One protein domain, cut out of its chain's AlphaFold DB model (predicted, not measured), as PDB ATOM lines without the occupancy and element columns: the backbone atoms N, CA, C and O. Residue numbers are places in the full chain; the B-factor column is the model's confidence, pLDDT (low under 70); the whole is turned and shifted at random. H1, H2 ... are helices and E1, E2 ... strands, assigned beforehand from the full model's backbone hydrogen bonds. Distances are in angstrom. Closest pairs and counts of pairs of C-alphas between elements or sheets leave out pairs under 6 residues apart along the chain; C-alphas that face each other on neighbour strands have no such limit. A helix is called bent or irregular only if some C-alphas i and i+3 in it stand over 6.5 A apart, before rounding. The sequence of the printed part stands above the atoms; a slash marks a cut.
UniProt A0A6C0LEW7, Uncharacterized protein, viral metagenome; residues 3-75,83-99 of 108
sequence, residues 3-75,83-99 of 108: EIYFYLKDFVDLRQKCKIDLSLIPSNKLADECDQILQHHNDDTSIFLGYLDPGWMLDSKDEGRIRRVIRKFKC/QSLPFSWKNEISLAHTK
ATOM      1  N   GLU A   3     -24.222  46.433 125.938       94.06
ATOM      2  CA  GLU A   3     -23.823  46.933 124.620       94.06
ATOM      3  C   GLU A   3     -25.023  46.890 123.665       94.06
ATOM      4  O   GLU A   3     -25.612  45.830 123.438       94.06
ATOM      5  N   ILE A   4     -25.389  48.045 123.104       92.44
ATOM      6  CA  ILE A   4     -26.520  48.162 122.176       92.44
ATOM      7  C   ILE A   4     -26.027  48.425 120.764       92.44
ATOM      8  O   ILE A   4     -25.098  49.198 120.538       92.44
ATOM      9  N   TYR A   5     -26.707  47.809 119.810       91.31
ATOM     10  CA  TYR A   5     -26.448  47.909 118.391       91.31
ATOM     11  C   TYR A   5     -27.697  48.438 117.689       91.31
ATOM     12  O   TYR A   5     -28.763  47.830 117.752       91.31
ATOM     13  N   PHE A   6     -27.561  49.580 117.020       87.69
ATOM     14  CA  PHE A   6     -28.634  50.218 116.267       87.69
ATOM     15  C   PHE A   6     -28.441  50.013 114.764       87.69
ATOM     16  O   PHE A   6     -27.331  50.157 114.245       87.69
ATOM     17  N   TYR A   7     -29.540  49.730 114.057       73.50
ATOM     18  CA  TYR A   7     -29.590  49.640 112.588       73.50
ATOM     19  C   TYR A   7     -28.625  48.609 111.967       73.50
ATOM     20  O   TYR A   7     -28.140  48.786 110.844       73.50
ATOM     21  N   LEU A   8     -28.327  47.522 112.683       69.88
ATOM     22  CA  LEU A   8     -27.490  46.436 112.172       69.88
ATOM     23  C   LEU A   8     -28.299  45.429 111.353       69.88
ATOM     24  O   LEU A   8     -29.377  44.994 111.759       69.88
ATOM     25  N   LYS A   9     -27.752  45.083 110.181       60.06
ATOM     26  CA  LYS A   9     -28.341  44.135 109.220       60.06
ATOM     27  C   LYS A   9     -27.997  42.672 109.517       60.06
ATOM     28  O   LYS A   9     -28.727  41.800 109.071       60.06
ATOM     29  N   ASP A  10     -26.895  42.422 110.222       70.56
ATOM     30  CA  ASP A  10     -26.407  41.086 110.572       70.56
ATOM     31  C   ASP A  10     -25.786  41.125 111.977       70.56
ATOM     32  O   ASP A  10     -25.289  42.161 112.425       70.56
ATOM     33  N   PHE A  11     -25.873  40.005 112.678       76.94
ATOM     34  CA  PHE A  11     -25.545  39.827 114.082       76.94
ATOM     35  C   PHE A  11     -24.965  38.443 114.388       76.94
ATOM     36  O   PHE A  11     -24.849  38.073 115.558       76.94
ATOM     37  N   VAL A  12     -24.554  37.686 113.364       83.62
ATOM     38  CA  VAL A  12     -23.851  36.407 113.541       83.62
ATOM     39  C   VAL A  12     -22.622  36.578 114.440       83.62
ATOM     40  O   VAL A  12     -22.468  35.837 115.410       83.62
ATOM     41  N   ASP A  13     -21.816  37.615 114.214       80.94
ATOM     42  CA  ASP A  13     -20.620  37.889 115.024       80.94
ATOM     43  C   ASP A  13     -20.955  38.240 116.483       80.94
ATOM     44  O   ASP A  13     -20.184  37.956 117.396       80.94
ATOM     45  N   LEU A  14     -22.106  38.876 116.722       82.12
ATOM     46  CA  LEU A  14     -22.595  39.193 118.068       82.12
ATOM     47  C   LEU A  14     -23.032  37.931 118.801       82.12
ATOM     48  O   LEU A  14     -22.644  37.713 119.948       82.12
ATOM     49  N   ARG A  15     -23.781  37.075 118.105       88.25
ATOM     50  CA  ARG A  15     -24.211  35.773 118.608       88.25
ATOM     51  C   ARG A  15     -23.012  34.900 118.983       88.25
ATOM     52  O   ARG A  15     -23.008  34.316 120.057       88.25
ATOM     53  N   GLN A  16     -21.966  34.878 118.153       87.69
ATOM     54  CA  GLN A  16     -20.738  34.108 118.406       87.69
ATOM     55  C   GLN A  16     -19.921  34.607 119.610       87.69
ATOM     56  O   GLN A  16     -19.171  33.834 120.199       87.69
ATOM     57  N   LYS A  17     -20.065  35.880 120.010       84.38
ATOM     58  CA  LYS A  17     -19.425  36.432 121.223       84.38
ATOM     59  C   LYS A  17     -20.138  36.030 122.519       84.38
ATOM     60  O   LYS A  17     -19.621  36.284 123.612       84.38
ATOM     61  N   CYS A  18     -21.335  35.457 122.416       93.50
ATOM     62  CA  CYS A  18     -22.197  35.188 123.558       93.50
ATOM     63  C   CYS A  18     -22.188  33.708 123.931       93.50
ATOM     64  O   CYS A  18     -22.279  32.838 123.069       93.50
ATOM     65  N   LYS A  19     -22.115  33.421 125.234       95.62
ATOM     66  CA  LYS A  19     -22.294  32.060 125.760       95.62
ATOM     67  C   LYS A  19     -23.760  31.626 125.698       95.62
ATOM     68  O   LYS A  19     -24.035  30.435 125.599       95.62
ATOM     69  N   ILE A  20     -24.682  32.587 125.768       96.31
ATOM     70  CA  ILE A  20     -26.128  32.356 125.739       96.31
ATOM     71  C   ILE A  20     -26.767  33.259 124.694       96.31
ATOM     72  O   ILE A  20     -26.500  34.460 124.645       96.31
ATOM     73  N   ASP A  21     -27.642  32.675 123.888       95.81
ATOM     74  CA  ASP A  21     -28.409  33.366 122.863       95.81
ATOM     75  C   ASP A  21     -29.908  33.237 123.141       95.81
ATOM     76  O   ASP A  21     -30.459  32.138 123.131       95.81
ATOM     77  N   LEU A  22     -30.553  34.380 123.369       96.06
ATOM     78  CA  LEU A  22     -31.984  34.498 123.632       96.06
ATOM     79  C   LEU A  22     -32.762  35.058 122.436       96.06
ATOM     80  O   LEU A  22     -33.958  35.302 122.551       96.06
ATOM     81  N   SER A  23     -32.127  35.232 121.273       93.00
ATOM     82  CA  SER A  23     -32.747  35.876 120.106       93.00
ATOM     83  C   SER A  23     -33.946  35.132 119.514       93.00
ATOM     84  O   SER A  23     -34.725  35.725 118.773       93.00
ATOM     85  N   LEU A  24     -34.109  33.848 119.845       92.31
ATOM     86  CA  LEU A  24     -35.243  33.022 119.425       92.31
ATOM     87  C   LEU A  24     -36.302  32.851 120.522       92.31
ATOM     88  O   LEU A  24     -37.320  32.198 120.291       92.31
ATOM     89  N   ILE A  25     -36.072  33.413 121.711       95.44
ATOM     90  CA  ILE A  25     -37.023  33.345 122.815       95.44
ATOM     91  C   ILE A  25     -38.143  34.363 122.562       95.44
ATOM     92  O   ILE A  25     -37.865  35.548 122.375       95.44
ATOM     93  N   PRO A  26     -39.420  33.937 122.572       93.81
ATOM     94  CA  PRO A  26     -40.548  34.858 122.482       93.81
ATOM     95  C   PRO A  26     -40.506  35.922 123.587       93.81
ATOM     96  O   PRO A  26     -40.196  35.605 124.737       93.81
ATOM     97  N   SER A  27     -40.867  37.171 123.271       91.56
ATOM     98  CA  SER A  27     -40.743  38.293 124.219       91.56
ATOM     99  C   SER A  27     -41.496  38.059 125.533       91.56
ATOM    100  O   SER A  27     -40.966  38.354 126.599       91.56
ATOM    101  N   ASN A  28     -42.668  37.423 125.474       91.94
ATOM    102  CA  ASN A  28     -43.487  37.078 126.639       91.94
ATOM    103  C   ASN A  28     -42.897  35.976 127.542       91.94
ATOM    104  O   ASN A  28     -43.462  35.696 128.594       91.94
ATOM    105  N   LYS A  29     -41.807  35.320 127.128       96.00
ATOM    106  CA  LYS A  29     -41.055  34.336 127.928       96.00
ATOM    107  C   LYS A  29     -39.647  34.813 128.277       96.00
ATOM    108  O   LYS A  29     -38.977  34.202 129.104       96.00
ATOM    109  N   LEU A  30     -39.191  35.906 127.666       96.75
ATOM    110  CA  LEU A  30     -37.816  36.380 127.783       96.75
ATOM    111  C   LEU A  30     -37.429  36.704 129.230       96.75
ATOM    112  O   LEU A  30     -36.310  36.407 129.651       96.75
ATOM    113  N   ALA A  31     -38.350  37.282 130.002       97.00
ATOM    114  CA  ALA A  31     -38.109  37.601 131.405       97.00
ATOM    115  C   ALA A  31     -37.946  36.349 132.281       97.00
ATOM    116  O   ALA A  31     -37.109  36.350 133.184       97.00
ATOM    117  N   ASP A  32     -38.690  35.279 131.992       97.38
ATOM    118  CA  ASP A  32     -38.588  34.011 132.719       97.38
ATOM    119  C   ASP A  32     -37.243  33.327 132.449       97.38
ATOM    120  O   ASP A  32     -36.556  32.925 133.388       97.38
ATOM    121  N   GLU A  33     -36.818  33.275 131.182       97.56
ATOM    122  CA  GLU A  33     -35.494  32.759 130.799       97.56
ATOM    123  C   GLU A  33     -34.365  33.577 131.445       97.56
ATOM    124  O   GLU A  33     -33.398  33.031 131.981       97.56
ATOM    125  N   CYS A  34     -34.510  34.904 131.474       97.12
ATOM    126  CA  CYS A  34     -33.576  35.795 132.156       97.12
ATOM    127  C   CYS A  34     -33.474  35.491 133.662       97.12
ATOM    128  O   CYS A  34     -32.369  35.451 134.209       97.12
ATOM    129  N   ASP A  35     -34.594  35.246 134.344       97.06
ATOM    130  CA  ASP A  35     -34.586  34.897 135.768       97.06
ATOM    131  C   ASP A  35     -33.917  33.535 136.032       97.06
ATOM    132  O   ASP A  35     -33.202  33.405 137.031       97.06
ATOM    133  N   GLN A  36     -34.078  32.548 135.143       96.88
ATOM    134  CA  GLN A  36     -33.371  31.260 135.241       96.88
ATOM    135  C   GLN A  36     -31.857  31.438 135.074       96.88
ATOM    136  O   GLN A  36     -31.068  30.968 135.899       96.88
ATOM    137  N   ILE A  37     -31.435  32.192 134.057       96.62
ATOM    138  CA  ILE A  37     -30.021  32.502 133.803       96.62
ATOM    139  C   ILE A  37     -29.382  33.195 135.007       96.62
ATOM    140  O   ILE A  37     -28.268  32.853 135.414       96.62
ATOM    141  N   LEU A  38     -30.098  34.137 135.624       95.75
ATOM    142  CA  LEU A  38     -29.618  34.864 136.795       95.75
ATOM    143  C   LEU A  38     -29.263  33.930 137.965       95.75
ATOM    144  O   LEU A  38     -28.299  34.215 138.684       95.75
ATOM    145  N   GLN A  39     -30.020  32.842 138.142       94.31
ATOM    146  CA  GLN A  39     -29.863  31.873 139.231       94.31
ATOM    147  C   GLN A  39     -28.768  30.836 138.961       94.31
ATOM    148  O   GLN A  39     -28.069  30.438 139.892       94.31
ATOM    149  N   HIS A  40     -28.611  30.401 137.710       93.88
ATOM    150  CA  HIS A  40     -27.787  29.233 137.378       93.88
ATOM    151  C   HIS A  40     -26.424  29.564 136.768       93.88
ATOM    152  O   HIS A  40     -25.582  28.672 136.639       93.88
ATOM    153  N   HIS A  41     -26.180  30.821 136.387       94.38
ATOM    154  CA  HIS A  41     -24.959  31.201 135.678       94.38
ATOM    155  C   HIS A  41     -24.077  32.191 136.447       94.38
ATOM    156  O   HIS A  41     -24.528  32.982 137.283       94.38
ATOM    157  N   ASN A  42     -22.776  32.095 136.160       92.38
ATOM    158  CA  ASN A  42     -21.718  32.888 136.780       92.38
ATOM    159  C   ASN A  42     -21.525  34.236 136.073       92.38
ATOM    160  O   ASN A  42     -21.932  34.413 134.925       92.38
ATOM    161  N   ASP A  43     -20.878  35.177 136.755       89.31
ATOM    162  CA  ASP A  43     -20.757  36.574 136.315       89.31
ATOM    163  C   ASP A  43     -19.982  36.748 134.994       89.31
ATOM    164  O   ASP A  43     -20.185  37.732 134.287       89.31
ATOM    165  N   ASP A  44     -19.167  35.764 134.598       91.50
ATOM    166  CA  ASP A  44     -18.448  35.728 133.312       91.50
ATOM    167  C   ASP A  44     -19.348  35.305 132.124       91.50
ATOM    168  O   ASP A  44     -18.887  34.982 131.026       91.50
ATOM    169  N   THR A  45     -20.664  35.243 132.319       95.06
ATOM    170  CA  THR A  45     -21.614  34.902 131.255       95.06
ATOM    171  C   THR A  45     -21.870  36.102 130.343       95.06
ATOM    172  O   THR A  45     -22.156  37.208 130.805       95.06
ATOM    173  N   SER A  46     -21.796  35.876 129.030       95.31
ATOM    174  CA  SER A  46     -22.199  36.837 128.002       95.31
ATOM    175  C   SER A  46     -23.508  36.403 127.343       95.31
ATOM    176  O   SER A  46     -23.666  35.239 126.966       95.31
ATOM    177  N   ILE A  47     -24.447  37.339 127.215       96.81
ATOM    178  CA  ILE A  47     -25.824  37.072 126.782       96.81
ATOM    179  C   ILE A  47     -26.163  37.936 125.576       96.81
ATOM    180  O   ILE A  47     -26.009  39.157 125.615       96.81
ATOM    181  N   PHE A  48     -26.692  37.313 124.530       96.00
ATOM    182  CA  PHE A  48     -27.322  38.011 123.420       96.00
ATOM    183  C   PHE A  48     -28.839  38.031 123.621       96.00
ATOM    184  O   PHE A  48     -29.484  36.989 123.573       96.00
ATOM    185  N   LEU A  49     -29.409  39.217 123.850       94.88
ATOM    186  CA  LEU A  49     -30.853  39.421 124.032       94.88
ATOM    187  C   LEU A  49     -31.630  39.396 122.706       94.88
ATOM    188  O   LEU A  49     -32.854  39.324 122.721       94.88
ATOM    189  N   GLY A  50     -30.938  39.449 121.565       92.25
ATOM    190  CA  GLY A  50     -31.563  39.466 120.245       92.25
ATOM    191  C   GLY A  50     -32.036  40.847 119.800       92.25
ATOM    192  O   GLY A  50     -31.502  41.871 120.232       92.25
ATOM    193  N   TYR A  51     -33.022  40.853 118.899       91.38
ATOM    194  CA  TYR A  51     -33.748  42.058 118.505       91.38
ATOM    195  C   TYR A  51     -34.857  42.326 119.506       91.38
ATOM    196  O   TYR A  51     -35.776  41.520 119.649       91.38
ATOM    197  N   LEU A  52     -34.779  43.470 120.174       92.38
ATOM    198  CA  LEU A  52     -35.780  43.873 121.142       92.38
ATOM    199  C   LEU A  52     -35.904  45.397 121.164       92.38
ATOM    200  O   LEU A  52     -34.927  46.110 121.387       92.38
ATOM    201  N   ASP A  53     -37.128  45.879 120.973       93.38
ATOM    202  CA  ASP A  53     -37.536  47.262 121.213       93.38
ATOM    203  C   ASP A  53     -38.396  47.271 122.491       93.38
ATOM    204  O   ASP A  53     -39.612  47.058 122.414       93.38
ATOM    205  N   PRO A  54     -37.793  47.418 123.690       92.25
ATOM    206  CA  PRO A  54     -38.435  47.001 124.938       92.25
ATOM    207  C   PRO A  54     -39.738  47.741 125.227       92.25
ATOM    208  O   PRO A  54     -40.718  47.098 125.574       92.25
ATOM    209  N   GLY A  55     -39.790  49.049 124.970       89.88
ATOM    210  CA  GLY A  55     -40.988  49.861 125.188       89.88
ATOM    211  C   GLY A  55     -42.177  49.511 124.288       89.88
ATOM    212  O   GLY A  55     -43.252  50.074 124.472       89.88
ATOM    213  N   TRP A  56     -42.000  48.617 123.309       90.31
ATOM    214  CA  TRP A  56     -43.085  48.069 122.488       90.31
ATOM    215  C   TRP A  56     -43.274  46.561 122.667       90.31
ATOM    216  O   TRP A  56     -44.374  46.062 122.452       90.31
ATOM    217  N   MET A  57     -42.213  45.828 123.010       93.44
ATOM    218  CA  MET A  57     -42.215  44.362 123.046       93.44
ATOM    219  C   MET A  57     -42.371  43.769 124.449       93.44
ATOM    220  O   MET A  57     -42.630  42.568 124.550       93.44
ATOM    221  N   LEU A  58     -42.176  44.569 125.501       94.81
ATOM    222  CA  LEU A  58     -42.211  44.132 126.893       94.81
ATOM    223  C   LEU A  58     -43.181  44.966 127.726       94.81
ATOM    224  O   LEU A  58     -43.357  46.163 127.511       94.81
ATOM    225  N   ASP A  59     -43.731  44.326 128.753       93.56
ATOM    226  CA  ASP A  59     -44.425  45.020 129.828       93.56
ATOM    227  C   ASP A  59     -43.422  45.612 130.828       93.56
ATOM    228  O   ASP A  59     -42.354  45.046 131.082       93.56
ATOM    229  N   SER A  60     -43.802  46.692 131.520       91.19
ATOM    230  CA  SER A  60     -42.934  47.359 132.509       91.19
ATOM    231  C   SER A  60     -42.445  46.434 133.635       91.19
ATOM    232  O   SER A  60     -41.387  46.662 134.225       91.19
ATOM    233  N   LYS A  61     -43.202  45.371 133.948       93.94
ATOM    234  CA  LYS A  61     -42.779  44.338 134.908       93.94
ATOM    235  C   LYS A  61     -41.591  43.536 134.377       93.94
ATOM    236  O   LYS A  61     -40.618  43.337 135.106       93.94
ATOM    237  N   ASP A  62     -41.649  43.123 133.117       96.00
ATOM    238  CA  ASP A  62     -40.611  42.317 132.479       96.00
ATOM    239  C   ASP A  62     -39.357  43.140 132.180       96.00
ATOM    240  O   ASP A  62     -38.244  42.654 132.390       96.00
ATOM    241  N   GLU A  63     -39.509  44.421 131.836       95.00
ATOM    242  CA  GLU A  63     -38.385  45.362 131.746       95.00
ATOM    243  C   GLU A  63     -37.557  45.392 133.041       95.00
ATOM    244  O   GLU A  63     -36.320  45.360 133.016       95.00
ATOM    245  N   GLY A  64     -38.234  45.444 134.194       95.00
ATOM    246  CA  GLY A  64     -37.592  45.450 135.507       95.00
ATOM    247  C   GLY A  64     -36.868  44.140 135.821       95.00
ATOM    248  O   GLY A  64     -35.764  44.164 136.373       95.00
ATOM    249  N   ARG A  65     -37.459  43.004 135.437       96.62
ATOM    250  CA  ARG A  65     -36.877  41.668 135.635       96.62
ATOM    251  C   ARG A  65     -35.624  41.479 134.786       96.62
ATOM    252  O   ARG A  65     -34.560  41.187 135.331       96.62
ATOM    253  N   ILE A  66     -35.705  41.761 133.488       97.00
ATOM    254  CA  ILE A  66     -34.582  41.619 132.550       97.00
ATOM    255  C   ILE A  66     -33.431  42.572 132.911       97.00
ATOM    256  O   ILE A  66     -32.260  42.202 132.800       97.00
ATOM    257  N   ARG A  67     -33.718  43.760 133.465       95.94
ATOM    258  CA  ARG A  67     -32.670  44.671 133.958       95.94
ATOM    259  C   ARG A  67     -31.729  44.011 134.973       95.94
ATOM    260  O   ARG A  67     -30.553  44.365 135.033       95.94
ATOM    261  N   ARG A  68     -32.201  43.047 135.771       95.56
ATOM    262  CA  ARG A  68     -31.362  42.337 136.756       95.56
ATOM    263  C   ARG A  68     -30.240  41.554 136.073       95.56
ATOM    264  O   ARG A  68     -29.098  41.617 136.521       95.56
ATOM    265  N   VAL A  69     -30.557  40.890 134.962       96.31
ATOM    266  CA  VAL A  69     -29.592  40.187 134.103       96.31
ATOM    267  C   VAL A  69     -28.635  41.183 133.456       96.31
ATOM    268  O   VAL A  69     -27.424  40.991 133.527       96.31
ATOM    269  N   ILE A  70     -29.158  42.299 132.936       96.50
ATOM    270  CA  ILE A  70     -28.342  43.371 132.347       96.50
ATOM    271  C   ILE A  70     -27.312  43.924 133.344       96.50
ATOM    272  O   ILE A  70     -26.186  44.236 132.956       96.50
ATOM    273  N   ARG A  71     -27.659  44.038 134.629       95.38
ATOM    274  CA  ARG A  71     -26.741  44.523 135.671       95.38
ATOM    275  C   ARG A  71     -25.672  43.501 136.051       95.38
ATOM    276  O   ARG A  71     -24.552  43.909 136.340       95.38
ATOM    277  N   LYS A  72     -26.006  42.206 136.046       95.44
ATOM    278  CA  LYS A  72     -25.093  41.127 136.460       95.44
ATOM    279  C   LYS A  72     -24.125  40.709 135.351       95.44
ATOM    280  O   LYS A  72     -22.952  40.496 135.621       95.44
ATOM    281  N   PHE A  73     -24.602  40.613 134.113       96.38
ATOM    282  CA  PHE A  73     -23.861  39.993 133.014       96.38
ATOM    283  C   PHE A  73     -23.487  40.986 131.916       96.38
ATOM    284  O   PHE A  73     -24.021  42.100 131.827       96.38
ATOM    285  N   LYS A  74     -22.580  40.567 131.027       95.44
ATOM    286  CA  LYS A  74     -22.334  41.288 129.778       95.44
ATOM    287  C   LYS A  74     -23.452  40.963 128.790       95.44
ATOM    288  O   LYS A  74     -23.595  39.817 128.377       95.44
ATOM    289  N   CYS A  75     -24.240  41.965 128.421       95.81
ATOM    290  CA  CYS A  75     -25.402  41.788 127.559       95.81
ATOM    291  C   CYS A  75     -25.227  42.536 126.242       95.81
ATOM    292  O   CYS A  75     -24.718  43.655 126.219       95.81
ATOM    293  N   GLN A  83     -35.603  55.203 121.177       89.75
ATOM    294  CA  GLN A  83     -36.636  55.808 122.017       89.75
ATOM    295  C   GLN A  83     -37.487  54.780 122.769       89.75
ATOM    296  O   GLN A  83     -38.019  55.116 123.821       89.75
ATOM    297  N   SER A  84     -37.564  53.538 122.279       92.69
ATOM    298  CA  SER A  84     -38.243  52.437 122.972       92.69
ATOM    299  C   SER A  84     -37.482  51.968 124.214       92.69
ATOM    300  O   SER A  84     -38.058  51.287 125.055       92.69
ATOM    301  N   LEU A  85     -36.198  52.320 124.362       93.50
ATOM    302  CA  LEU A  85     -35.410  51.898 125.515       93.50
ATOM    303  C   LEU A  85     -35.921  52.573 126.800       93.50
ATOM    304  O   LEU A  85     -35.905  53.811 126.888       93.50
ATOM    305  N   PRO A  86     -36.276  51.788 127.832       93.50
ATOM    306  CA  PRO A  86     -36.661  52.311 129.128       93.50
ATOM    307  C   PRO A  86     -35.518  53.120 129.727       93.50
ATOM    308  O   PRO A  86     -34.342  52.758 129.608       93.50
ATOM    309  N   PHE A  87     -35.848  54.204 130.430       92.62
ATOM    310  CA  PHE A  87     -34.837  55.042 131.083       92.62
ATOM    311  C   PHE A  87     -33.938  54.230 132.029       92.62
ATOM    312  O   PHE A  87     -32.731  54.446 132.104       92.62
ATOM    313  N   SER A  88     -34.517  53.232 132.699       92.38
ATOM    314  CA  SER A  88     -33.798  52.332 133.598       92.38
ATOM    315  C   SER A  88     -32.719  51.502 132.893       92.38
ATOM    316  O   SER A  88     -31.698  51.219 133.512       92.38
ATOM    317  N   TRP A  89     -32.910  51.142 131.620       94.88
ATOM    318  CA  TRP A  89     -31.933  50.398 130.820       94.88
ATOM    319  C   TRP A  89     -30.887  51.317 130.202       94.88
ATOM    320  O   TRP A  89     -29.731  50.921 130.097       94.88
ATOM    321  N   LYS A  90     -31.261  52.557 129.851       93.31
ATOM    322  CA  LYS A  90     -30.321  53.564 129.331       93.31
ATOM    323  C   LYS A  90     -29.145  53.800 130.282       93.31
ATOM    324  O   LYS A  90     -28.018  53.933 129.823       93.31
ATOM    325  N   ASN A  91     -29.397  53.755 131.590       93.44
ATOM    326  CA  ASN A  91     -28.362  53.883 132.622       93.44
ATOM    327  C   ASN A  91     -27.398  52.686 132.706       93.44
ATOM    328  O   ASN A  91     -26.365  52.790 133.359       93.44
ATOM    329  N   GLU A  92     -27.726  51.555 132.077       95.31
ATOM    330  CA  GLU A  92     -26.885  50.351 132.058       95.31
ATOM    331  C   GLU A  92     -26.068  50.216 130.760       95.31
ATOM    332  O   GLU A  92     -25.261  49.286 130.631       95.31
ATOM    333  N   ILE A  93     -26.291  51.115 129.789       95.12
ATOM    334  CA  ILE A  93     -25.586  51.129 128.505       95.12
ATOM    335  C   ILE A  93     -24.141  51.554 128.739       95.12
ATOM    336  O   ILE A  93     -23.869  52.690 129.119       95.12
ATOM    337  N   SER A  94     -23.207  50.652 128.452       94.62
ATOM    338  CA  SER A  94     -21.778  50.967 128.429       94.62
ATOM    339  C   SER A  94     -21.307  51.436 127.063       94.62
ATOM    340  O   SER A  94     -20.394  52.251 126.976       94.62
ATOM    341  N   LEU A  95     -21.891  50.893 125.992       92.12
ATOM    342  CA  LEU A  95     -21.487  51.197 124.625       92.12
ATOM    343  C   LEU A  95     -22.683  51.112 123.676       92.12
ATOM    344  O   LEU A  95     -23.477  50.174 123.739       92.12
ATOM    345  N   ALA A  96     -22.795  52.098 122.790       90.62
ATOM    346  CA  ALA A  96     -23.823  52.167 121.764       90.62
ATOM    347  C   ALA A  96     -23.167  52.215 120.381       90.62
ATOM    348  O   ALA A  96     -22.471  53.172 120.042       90.62
ATOM    349  N   HIS A  97     -23.413  51.193 119.569       88.19
ATOM    350  CA  HIS A  97     -22.958  51.113 118.189       88.19
ATOM    351  C   HIS A  97     -24.052  51.633 117.266       88.19
ATOM    352  O   HIS A  97     -25.166  51.113 117.245       88.19
ATOM    353  N   THR A  98     -23.727  52.647 116.474       84.06
ATOM    354  CA  THR A  98     -24.623  53.201 115.459       84.06
ATOM    355  C   THR A  98     -23.955  53.074 114.098       84.06
ATOM    356  O   THR A  98     -22.781  53.411 113.938       84.06
ATOM    357  N   LYS A  99     -24.681  52.559 113.102       70.94
ATOM    358  CA  LYS A  99     -24.217  52.602 111.715       70.94
ATOM    359  C   LYS A  99     -24.773  53.867 111.070       70.94
ATOM    360  O   LYS A  99     -25.966  53.946 110.793       70.94
TER     361      LYS A  99
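What this domain is: This is residues 3 to 75 and 83 to 99 of the 108 residues of an uncharacterized protein of viral metagenome (UniProt A0A6C0LEW7). A short strand, E2, runs through the middle, with the longer helices H2 and H4 side by side to one side of it and the small helix H1 to the other. Beyond, E1 and E3 make a separate two-stranded parallel ribbon, and the short helices H3 and H5 lie near H4. The printed part has 90 residues, with five named helices and three named strands in the order E1 H1 H2 E2 H3 H4 H5 E3; the class is mixed. It is compact, with a radius of gyration of the C-alphas of 12.3 A, and spans 35 by 28 by 24 A.

How they stand to each other: E1, residues 3 to 6, is parallel to E3, residues 93 to 98, at 25 degrees, with N 4 and O 95 within hydrogen-bond range at 2.9 A. H1, residues 12 to 16, has its Arg 15 C-alpha 6.2 A from that of Phe 48 in E2, residues 46 to 51, their closest pair. E2 pairs with no named strand; short parallel pairings join its residues 47 to 48 to 20 to 21, and 46 to 47 to 74 to 75. H2, residues 27 to 40, and H4, residues 60 to 72, touch, with the C-alphas of Ala 31 and Asp 62 closest at 5.4 A. They run the same way at a shallow tilt of 34.6 degrees, only just short of steep. Every O i to N i+4 pair is within hydrogen-bond range in H1, 8 of 10 in H2 and 7 of 9 in H4.

Where its parts are: E1 begins at C-alpha 3 (-23.823, 46.933, 124.620). H2 measures 20.6 A and is irregular: C-alphas 28 and 31 are 7.2 A apart. E2 measures 15.8 A. H3, residues 54 to 57, and H5, residues 87 to 90, are too short for an O i to N i+4 pair. H4 measures 19.3 A. E3 measures 13.2 A and ends at C-alpha 98 (-24.623, 53.201, 115.459).

The domain as a whole: The farthest C-alphas, Gln 39 and Lys 99, are 34.9 A apart. Residues 76 to 82 are not printed, and C-alphas 75 and 83 are 18.8 A apart across this cut. Of the links printed whole, H1 to H2 is short and the others are tight. Residues 8 to 9 have pLDDT under 70.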